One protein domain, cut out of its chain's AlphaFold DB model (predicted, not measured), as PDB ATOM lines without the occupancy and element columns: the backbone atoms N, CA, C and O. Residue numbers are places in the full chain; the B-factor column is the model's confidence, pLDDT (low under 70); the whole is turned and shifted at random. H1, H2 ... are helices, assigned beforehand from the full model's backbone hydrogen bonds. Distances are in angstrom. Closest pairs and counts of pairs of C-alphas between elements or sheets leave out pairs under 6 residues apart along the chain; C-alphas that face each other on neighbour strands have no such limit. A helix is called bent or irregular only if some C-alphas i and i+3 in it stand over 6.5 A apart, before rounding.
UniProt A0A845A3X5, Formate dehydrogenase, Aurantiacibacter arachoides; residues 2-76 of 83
ATOM      1  N   VAL A   2     192.178 269.977 227.320       92.31
ATOM      2  CA  VAL A   2     190.786 269.647 226.923       92.31
ATOM      3  C   VAL A   2     190.629 269.268 225.445       92.31
ATOM      4  O   VAL A   2     190.047 268.233 225.142       92.31
ATOM      5  N   ASN A   3     191.228 270.029 224.524       96.44
ATOM      6  CA  ASN A   3     191.171 269.724 223.087       96.44
ATOM      7  C   ASN A   3     191.703 268.317 222.741       96.44
ATOM      8  O   ASN A   3     191.204 267.680 221.823       96.44
ATOM      9  N   GLN A   4     192.699 267.802 223.472       96.38
ATOM     10  CA  GLN A   4     193.222 266.448 223.248       96.38
ATOM     11  C   GLN A   4     192.274 265.369 223.777       96.38
ATOM     12  O   GLN A   4     192.118 264.334 223.142       96.38
ATOM     13  N   ILE A   5     191.587 265.631 224.892       95.69
ATOM     14  CA  ILE A   5     190.531 264.744 225.398       95.69
ATOM     15  C   ILE A   5     189.405 264.660 224.360       95.69
ATOM     16  O   ILE A   5     189.032 263.566 223.948       95.69
ATOM     17  N   ALA A   6     188.941 265.809 223.859       96.19
ATOM     18  CA  ALA A   6     187.910 265.874 222.825       96.19
ATOM     19  C   ALA A   6     188.301 265.107 221.551       96.19
ATOM     20  O   ALA A   6     187.485 264.374 220.992       96.19
ATOM     21  N   LYS A   7     189.567 265.215 221.123       96.62
ATOM     22  CA  LYS A   7     190.108 264.490 219.961       96.62
ATOM     23  C   LYS A   7     189.999 262.973 220.086       96.62
ATOM     24  O   LYS A   7     189.770 262.316 219.076       96.62
ATOM     25  N   ASN A   8     190.080 262.418 221.293       95.06
ATOM     26  CA  ASN A   8     189.933 260.975 221.497       95.06
ATOM     27  C   ASN A   8     188.505 260.477 221.229       95.06
ATOM     28  O   ASN A   8     188.314 259.298 220.937       95.06
ATOM     29  N   PHE A   9     187.508 261.362 221.297       96.44
ATOM     30  CA  PHE A   9     186.098 261.006 221.154       96.44
ATOM     31  C   PHE A   9     185.483 261.433 219.817       96.44
ATOM     32  O   PHE A   9     184.331 261.114 219.550       96.44
ATOM     33  N   VAL A  10     186.215 262.093 218.917       95.06
ATOM     34  CA  VAL A  10     185.632 262.579 217.644       95.06
ATOM     35  C   VAL A  10     184.993 261.468 216.804       95.06
ATOM     36  O   VAL A  10     184.005 261.705 216.112       95.06
ATOM     37  N   ALA A  11     185.518 260.243 216.899       96.12
ATOM     38  CA  ALA A  11     185.037 259.090 216.143       96.12
ATOM     39  C   ALA A  11     183.627 258.622 216.547       96.12
ATOM     40  O   ALA A  11     182.973 257.951 215.753       96.12
ATOM     41  N   ILE A  12     183.140 258.974 217.747       94.56
ATOM     42  CA  ILE A  12     181.797 258.583 218.220       94.56
ATOM     43  C   ILE A  12     180.702 259.602 217.851       94.56
ATOM     44  O   ILE A  12     179.551 259.438 218.256       94.56
ATOM     45  N   GLY A  13     181.041 260.622 217.054       96.62
ATOM     46  CA  GLY A  13     180.129 261.678 216.611       96.62
ATOM     47  C   GLY A  13     180.070 262.865 217.576       96.62
ATOM     48  O   GLY A  13     180.366 262.729 218.759       96.62
ATOM     49  N   HIS A  14     179.695 264.040 217.060       96.31
ATOM     50  CA  HIS A  14     179.817 265.320 217.772       96.31
ATOM     51  C   HIS A  14     179.124 265.323 219.143       96.31
ATOM     52  O   HIS A  14     179.793 265.501 220.157       96.31
ATOM     53  N   ASP A  15     177.817 265.056 219.191       96.50
ATOM     54  CA  ASP A  15     177.034 265.161 220.432       96.50
ATOM     55  C   ASP A  15     177.525 264.185 221.509       96.50
ATOM     56  O   ASP A  15     177.642 264.527 222.685       96.50
ATOM     57  N   ARG A  16     177.886 262.962 221.105       96.88
ATOM     58  CA  ARG A  16     178.425 261.951 222.022       96.88
ATOM     59  C   ARG A  16     179.837 262.302 222.476       96.88
ATOM     60  O   ARG A  16     180.165 262.075 223.636       96.88
ATOM     61  N   ALA A  17     180.653 262.893 221.602       98.00
ATOM     62  CA  ALA A  17     181.984 263.371 221.952       98.00
ATOM     63  C   ALA A  17     181.935 264.520 222.967       98.00
ATOM     64  O   ALA A  17     182.777 264.564 223.864       98.00
ATOM     65  N   VAL A  18     180.944 265.413 222.864       98.44
ATOM     66  CA  VAL A  18     180.709 266.484 223.845       98.44
ATOM     67  C   VAL A  18     180.436 265.892 225.223       98.44
ATOM     68  O   VAL A  18     181.155 266.209 226.171       98.44
ATOM     69  N   LEU A  19     179.467 264.978 225.325       98.31
ATOM     70  CA  LEU A  19     179.121 264.348 226.602       98.31
ATOM     71  C   LEU A  19     180.291 263.533 227.168       98.31
ATOM     72  O   LEU A  19     180.593 263.648 228.350       98.31
ATOM     73  N   ALA A  20     180.989 262.749 226.340       97.88
ATOM     74  CA  ALA A  20     182.132 261.949 226.788       97.88
ATOM     75  C   ALA A  20     183.312 262.815 227.259       97.88
ATOM     76  O   ALA A  20     184.017 262.453 228.201       97.88
ATOM     77  N   THR A  21     183.512 263.978 226.636       98.19
ATOM     78  CA  THR A  21     184.522 264.947 227.077       98.19
ATOM     79  C   THR A  21     184.131 265.577 228.413       98.19
ATOM     80  O   THR A  21     184.982 265.678 229.296       98.19
ATOM     81  N   ALA A  22     182.862 265.962 228.584       98.12
ATOM     82  CA  ALA A  22     182.349 266.521 229.836       98.12
ATOM     83  C   ALA A  22     182.470 265.517 230.996       98.12
ATOM     84  O   ALA A  22     183.036 265.849 232.033       98.12
ATOM     85  N   ASP A  23     182.044 264.274 230.777       97.69
ATOM     86  CA  ASP A  23     182.171 263.164 231.728       97.69
ATOM     87  C   ASP A  23     183.632 262.890 232.127       97.69
ATOM     88  O   ASP A  23     183.952 262.749 233.306       97.69
ATOM     89  N   HIS A  24     184.560 262.885 231.163       96.62
ATOM     90  CA  HIS A  24     185.982 262.700 231.458       96.62
ATOM     91  C   HIS A  24     186.545 263.830 232.333       96.62
ATOM     92  O   HIS A  24     187.293 263.574 233.277       96.62
ATOM     93  N   ILE A  25     186.201 265.083 232.026       95.81
ATOM     94  CA  ILE A  25     186.617 266.228 232.845       95.81
ATOM     95  C   ILE A  25     186.019 266.104 234.242       95.81
ATOM     96  O   ILE A  25     186.735 266.300 235.222       95.81
ATOM     97  N   ASP A  26     184.737 265.757 234.359       95.31
ATOM     98  CA  ASP A  26     184.111 265.644 235.671       95.31
ATOM     99  C   ASP A  26     184.731 264.527 236.520       95.31
ATOM    100  O   ASP A  26     185.072 264.753 237.683       95.31
ATOM    101  N   SER A  27     184.959 263.366 235.907       93.50
ATOM    102  CA  SER A  27     185.465 262.167 236.574       93.50
ATOM    103  C   SER A  27     186.936 262.259 236.990       93.50
ATOM    104  O   SER A  27     187.310 261.676 238.005       93.50
ATOM    105  N   PHE A  28     187.788 262.934 236.207       92.94
ATOM    106  CA  PHE A  28     189.247 262.847 236.385       92.94
ATOM    107  C   PHE A  28     189.935 264.162 236.745       92.94
ATOM    108  O   PHE A  28     191.094 264.134 237.154       92.94
ATOM    109  N   TRP A  29     189.282 265.316 236.581       93.56
ATOM    110  CA  TRP A  29     189.896 266.585 236.966       93.56
ATOM    111  C   TRP A  29     189.595 266.935 238.420       93.56
ATOM    112  O   TRP A  29     188.460 266.844 238.882       93.56
ATOM    113  N   ASP A  30     190.610 267.423 239.127       93.00
ATOM    114  CA  ASP A  30     190.437 267.998 240.452       93.00
ATOM    115  C   ASP A  30     189.722 269.370 240.402       93.00
ATOM    116  O   ASP A  30     189.671 270.033 239.352       93.00
ATOM    117  N   PRO A  31     189.179 269.842 241.542       91.75
ATOM    118  CA  PRO A  31     188.446 271.105 241.605       91.75
ATOM    119  C   PRO A  31     189.232 272.335 241.129       91.75
ATOM    120  O   PRO A  31     188.627 273.260 240.586       91.75
ATOM    121  N   ARG A  32     190.563 272.374 241.298       93.06
ATOM    122  CA  ARG A  32     191.385 273.518 240.866       93.06
ATOM    123  C   ARG A  32     191.521 273.553 239.350       93.06
ATOM    124  O   ARG A  32     191.401 274.628 238.766       93.06
ATOM    125  N   MET A  33     191.717 272.402 238.704       94.25
ATOM    126  CA  MET A  33     191.726 272.323 237.238       94.25
ATOM    127  C   MET A  33     190.383 272.760 236.641       94.25
ATOM    128  O   MET A  33     190.359 273.565 235.704       94.25
ATOM    129  N   LYS A  34     189.267 272.292 237.222       93.00
ATOM    130  CA  LYS A  34     187.914 272.715 236.823       93.00
ATOM    131  C   LYS A  34     187.728 274.228 236.999       93.00
ATOM    132  O   LYS A  34     187.306 274.907 236.069       93.00
ATOM    133  N   ALA A  35     188.128 274.787 238.142       92.75
ATOM    134  CA  ALA A  35     188.063 276.231 238.375       92.75
ATOM    135  C   ALA A  35     188.887 277.035 237.353       92.75
ATOM    136  O   ALA A  35     188.433 278.076 236.881       92.75
ATOM    137  N   GLY A  36     190.068 276.539 236.968       93.00
ATOM    138  CA  GLY A  36     190.926 277.188 235.977       93.00
ATOM    139  C   GLY A  36     190.295 277.266 234.585       93.00
ATOM    140  O   GLY A  36     190.341 278.319 233.956       93.00
ATOM    141  N   ILE A  37     189.669 276.183 234.108       93.19
ATOM    142  CA  ILE A  37     188.996 276.206 232.798       93.19
ATOM    143  C   ILE A  37     187.686 276.999 232.844       93.19
ATOM    144  O   ILE A  37     187.347 277.673 231.870       93.19
ATOM    145  N   PHE A  38     186.978 276.977 233.979       93.19
ATOM    146  CA  PHE A  38     185.748 277.746 234.127       93.19
ATOM    147  C   PHE A  38     186.004 279.259 234.243       93.19
ATOM    148  O   PHE A  38     185.256 280.047 233.672       93.19
ATOM    149  N   GLY A  39     187.079 279.683 234.906       91.56
ATOM    150  CA  GLY A  39     187.431 281.102 235.051       91.56
ATOM    151  C   GLY A  39     188.379 281.666 233.982       91.56
ATOM    152  O   GLY A  39     188.657 282.862 234.004       91.56
ATOM    153  N   GLY A  40     188.923 280.827 233.096       89.75
ATOM    154  CA  GLY A  40     189.965 281.201 232.133       89.75
ATOM    155  C   GLY A  40     189.461 281.590 230.740       89.75
ATOM    156  O   GLY A  40     188.275 281.486 230.427       89.75
ATOM    157  N   ASP A  41     190.394 281.999 229.874       89.12
ATOM    158  CA  ASP A  41     190.123 282.232 228.450       89.12
ATOM    159  C   ASP A  41     189.897 280.906 227.705       89.12
ATOM    160  O   ASP A  41     190.696 279.970 227.789       89.12
ATOM    161  N   ARG A  42     188.796 280.841 226.950       90.31
ATOM    162  CA  ARG A  42     188.341 279.656 226.208       90.31
ATOM    163  C   ARG A  42     188.368 279.836 224.695       90.31
ATOM    164  O   ARG A  42     187.964 278.930 223.969       90.31
ATOM    165  N   SER A  43     188.875 280.965 224.207       91.00
ATOM    166  CA  SER A  43     188.889 281.308 222.779       91.00
ATOM    167  C   SER A  43     189.683 280.311 221.919       91.00
ATOM    168  O   SER A  43     189.438 280.192 220.723       91.00
ATOM    169  N   GLY A  44     190.621 279.570 222.521       94.25
ATOM    170  CA  GLY A  44     191.414 278.524 221.862       94.25
ATOM    171  C   GLY A  44     190.845 277.101 221.952       94.25
ATOM    172  O   GLY A  44     191.554 276.146 221.619       94.25
ATOM    173  N   LEU A  45     189.621 276.915 222.459       96.38
ATOM    174  CA  LEU A  45     189.012 275.588 222.556       96.38
ATOM    175  C   LEU A  45     188.438 275.129 221.213       96.38
ATOM    176  O   LEU A  45     187.756 275.875 220.515       96.38
ATOM    177  N   ASP A  46     188.674 273.856 220.892       96.44
ATOM    178  CA  ASP A  46     188.027 273.209 219.751       96.44
ATOM    179  C   ASP A  46     186.506 273.103 220.014       96.44
ATOM    180  O   ASP A  46     186.099 273.013 221.176       96.44
ATOM    181  N   PRO A  47     185.637 273.034 218.985       96.88
ATOM    182  CA  PRO A  47     184.181 273.084 219.173       96.88
ATOM    183  C   PRO A  47     183.618 272.064 220.176       96.88
ATOM    184  O   PRO A  47     182.784 272.412 221.005       96.88
ATOM    185  N   ILE A  48     184.110 270.818 220.151       98.25
ATOM    186  CA  ILE A  48     183.688 269.770 221.100       98.25
ATOM    187  C   ILE A  48     184.138 270.108 222.526       98.25
ATOM    188  O   ILE A  48     183.378 269.922 223.472       98.25
ATOM    189  N   ALA A  49     185.359 270.624 222.686       97.75
ATOM    190  CA  ALA A  49     185.885 271.027 223.985       97.75
ATOM    191  C   ALA A  49     185.082 272.198 224.563       97.75
ATOM    192  O   ALA A  49     184.683 272.146 225.722       97.75
ATOM    193  N   ALA A  50     184.800 273.220 223.752       97.31
ATOM    194  CA  ALA A  50     183.995 274.364 224.167       97.31
ATOM    195  C   ALA A  50     182.589 273.925 224.605       97.31
ATOM    196  O   ALA A  50     182.162 274.257 225.710       97.31
ATOM    197  N   ALA A  51     181.914 273.110 223.788       97.81
ATOM    198  CA  ALA A  51     180.584 272.594 224.095       97.81
ATOM    199  C   ALA A  51     180.563 271.712 225.355       97.81
ATOM    200  O   ALA A  51     179.615 271.790 226.131       97.81
ATOM    201  N   ALA A  52     181.609 270.919 225.605       98.12
ATOM    202  CA  ALA A  52     181.717 270.113 226.821       98.12
ATOM    203  C   ALA A  52     181.831 270.980 228.084       98.12
ATOM    204  O   ALA A  52     181.157 270.712 229.076       98.12
ATOM    205  N   ILE A  53     182.636 272.049 228.041       97.44
ATOM    206  CA  ILE A  53     182.730 272.997 229.160       97.44
ATOM    207  C   ILE A  53     181.391 273.708 229.376       97.44
ATOM    208  O   ILE A  53     180.922 273.783 230.507       97.44
ATOM    209  N   THR A  54     180.737 274.161 228.302       96.94
ATOM    210  CA  THR A  54     179.399 274.765 228.390       96.94
ATOM    211  C   THR A  54     178.370 273.799 228.976       96.94
ATOM    212  O   THR A  54     177.558 274.209 229.801       96.94
ATOM    213  N   HIS A  55     178.416 272.517 228.604       97.44
ATOM    214  CA  HIS A  55     177.533 271.500 229.171       97.44
ATOM    215  C   HIS A  55     177.712 271.385 230.688       97.44
ATOM    216  O   HIS A  55     176.727 271.427 231.420       97.44
ATOM    217  N   LEU A  56     178.957 271.305 231.168       96.62
ATOM    218  CA  LEU A  56     179.242 271.223 232.602       96.62
ATOM    219  C   LEU A  56     178.751 272.457 233.371       96.62
ATOM    220  O   LEU A  56     178.282 272.321 234.497       96.62
ATOM    221  N   GLU A  57     178.813 273.651 232.779       95.00
ATOM    222  CA  GLU A  57     178.309 274.876 233.419       95.00
ATOM    223  C   GLU A  57     176.782 274.944 233.482       95.00
ATOM    224  O   GLU A  57     176.225 275.430 234.464       95.00
ATOM    225  N   GLN A  58     176.101 274.501 232.423       95.94
ATOM    226  CA  GLN A  58     174.649 274.649 232.294       95.94
ATOM    227  C   GLN A  58     173.873 273.475 232.892       95.94
ATOM    228  O   GLN A  58     172.765 273.660 233.399       95.94
ATOM    229  N   HIS A  59     174.432 272.271 232.804       96.31
ATOM    230  CA  HIS A  59     173.746 271.019 233.118       96.31
ATOM    231  C   HIS A  59     174.469 270.185 234.180       96.31
ATOM    232  O   HIS A  59     173.827 269.354 234.822       96.31
ATOM    233  N   GLY A  60     175.763 270.426 234.410       93.81
ATOM    234  CA  GLY A  60     176.572 269.643 235.341       93.81
ATOM    235  C   GLY A  60     177.063 268.320 234.745       93.81
ATOM    236  O   GLY A  60     177.264 268.208 233.538       93.81
ATOM    237  N   ASP A  61     177.302 267.337 235.618       93.75
ATOM    238  CA  ASP A  61     177.773 265.990 235.260       93.75
ATOM    239  C   ASP A  61     176.759 265.273 234.334       93.75
ATOM    240  O   ASP A  61     175.624 265.034 234.761       93.75
ATOM    241  N   PRO A  62     177.134 264.891 233.093       94.88
ATOM    242  CA  PRO A  62     176.266 264.129 232.183       94.88
ATOM    243  C   PRO A  62     176.082 262.654 232.591       94.88
ATOM    244  O   PRO A  62     175.343 261.914 231.933       94.88
ATOM    245  N   GLY A  63     176.784 262.200 233.630       94.00
ATOM    246  CA  GLY A  63     176.928 260.804 234.009       94.00
ATOM    247  C   GLY A  63     177.881 260.032 233.086       94.00
ATOM    248  O   GLY A  63     178.292 260.536 232.034       94.00
ATOM    249  N   PRO A  64     178.203 258.772 233.435       94.38
ATOM    250  CA  PRO A  64     179.167 257.972 232.688       94.38
ATOM    251  C   PRO A  64     178.783 257.765 231.219       94.38
ATOM    252  O   PRO A  64     177.717 257.240 230.900       94.38
ATOM    253  N   GLN A  65     179.686 258.132 230.317       95.88
ATOM    254  CA  GLN A  65     179.582 257.959 228.866       95.88
ATOM    255  C   GLN A  65     180.521 256.870 228.339       95.88
ATOM    256  O   GLN A  65     180.392 256.436 227.192       95.88
ATOM    257  N   THR A  66     181.488 256.433 229.149       90.06
ATOM    258  CA  THR A  66     182.466 255.409 228.780       90.06
ATOM    259  C   THR A  66     182.622 254.384 229.892       90.06
ATOM    260  O   THR A  66     182.408 254.669 231.066       90.06
ATOM    261  N   ARG A  67     183.110 253.189 229.549       87.56
ATOM    262  CA  ARG A  67     183.406 252.162 230.555       87.56
ATOM    263  C   ARG A  67     184.421 252.645 231.605       87.56
ATOM    264  O   ARG A  67     184.339 252.258 232.763       87.56
ATOM    265  N   ALA A  68     185.384 253.485 231.214       84.50
ATOM    266  CA  ALA A  68     186.386 254.022 232.134       84.50
ATOM    267  C   ALA A  68     185.755 254.917 233.212       84.50
ATOM    268  O   ALA A  68     186.095 254.802 234.388       84.50
ATOM    269  N   THR A  69     184.806 255.765 232.824       87.12
ATOM    270  CA  THR A  69     184.099 256.665 233.742       87.12
ATOM    271  C   THR A  69     183.021 255.946 234.551       87.12
ATOM    272  O   THR A  69     182.823 256.264 235.722       87.12
ATOM    273  N   GLU A  70     182.420 254.874 234.018       86.50
ATOM    274  CA  GLU A  70     181.574 253.964 234.809       86.50
ATOM    275  C   GLU A  70     182.342 253.356 235.992       86.50
ATOM    276  O   GLU A  70     181.811 253.267 237.102       86.50
ATOM    277  N   PHE A  71     183.595 252.943 235.769       81.88
ATOM    278  CA  PHE A  71     184.455 252.433 236.837       81.88
ATOM    279  C   PHE A  71     184.874 253.529 237.817       81.88
ATOM    280  O   PHE A  71     184.832 253.286 239.022       81.88
ATOM    281  N   ALA A  72     185.225 254.723 237.330       82.06
ATOM    282  CA  ALA A  72     185.574 255.853 238.192       82.06
ATOM    283  C   ALA A  72     184.427 256.213 239.152       82.06
ATOM    284  O   ALA A  72     184.659 256.382 240.349       82.06
ATOM    285  N   LYS A  73     183.180 256.226 238.656       79.00
ATOM    286  CA  LYS A  73     181.987 256.531 239.461       79.00
ATOM    287  C   LYS A  73     181.649 255.439 240.477       79.00
ATOM    288  O   LYS A  73     181.249 255.747 241.592       79.00
ATOM    289  N   LYS A  74     181.795 254.160 240.106       73.00
ATOM    290  CA  LYS A  74     181.546 253.026 241.019       73.00
ATOM    291  C   LYS A  74     182.644 252.840 242.065       73.00
ATOM    292  O   LYS A  74     182.392 252.204 243.082       73.00
ATOM    293  N   GLY A  75     183.851 253.319 241.781       61.03
ATOM    294  CA  GLY A  75     185.032 253.066 242.596       61.03
ATOM    295  C   GLY A  75     185.217 253.988 243.796       61.03
ATOM    296  O   GLY A  75     186.153 253.735 244.542       61.03
ATOM    297  N   ASP A  76     184.398 255.035 243.973       54.25
ATOM    298  CA  ASP A  76     184.657 256.104 244.954       54.25
ATOM    299  C   ASP A  76     186.151 256.490 244.944       54.25
ATOM    300  O   ASP A  76     186.856 256.466 245.954       54.25
TER     301      ASP A  76
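What this domain is: This is residues 2 to 76 of the 83 residues of the protein "Formate dehydrogenase" of Aurantiacibacter arachoides (UniProt A0A845A3X5). Look for a small helical body with the longest helix, H2, as its core: H1 and H4 pack on H2 at steep tilts, and H5 packs on residues 23 to 27 of H2, on the side away from H4. H3 lies off this core, touching no helix but near H4, and residues 40 to 46 lead from it back to H4. The printed part has 75 residues with five named helices, H1 to H5 in order, and no named strand; its class is all helix. It is compact, with a radius of gyration of the C-alphas of 11.6 A and spans of 34 by 29 by 21 A.

How they stand to each other: Start with H1, residues 2 to 12, which touches H2, residues 14 to 28, at a steep tilt of 46 degrees, opposite ways; their closest C-alphas, Phe 9 and Ala 17, are 4.8 A apart. H2 is the hub, touching three helices. H3, residues 31 to 39, is close to but not clearly touching H4, residues 47 to 58; the closest C-alphas, Phe 38 and Ile 53, are 7.5 A apart. H4 touches H2 at a steep tilt of 60 degrees, the same way, closest at the C-alphas of Ala 22 and Ala 52, 4.7 A. With residues 48 to 49 alone, H4 touches H1, about perpendicular at 76 degrees; the C-alphas of Asn 3 and Ala 49 are closest, 5.5 A. H5, residues 67 to 74, touches H2, closest at the C-alphas of Ser 27 and Thr 69, 6.3 A, and is apart from H4. Every O i to N i+4 pair is within hydrogen-bond range in H2, H3, H4 and H5, but 4 of 7 in H1.

Where its parts are: Find C-alpha 2 at (190.786, 269.647, 226.923), where H1 begins; it is irregular, with C-alphas 8 and 11 7.5 A apart, and measures 16.7 A. H2 runs 21.0 A, H3 12.0 A and H4 16.3 A. H5 measures 10.7 A and ends at C-alpha 74, (181.546, 253.026, 241.019).

The domain as a whole: The C-alphas farthest apart, Ser 43 and Gly 75, are 34.7 A apart. The printed part has no cut, and no link is long. Mean pLDDT of the printed part is 92.8; look for values under 70 at residues 75 to 76.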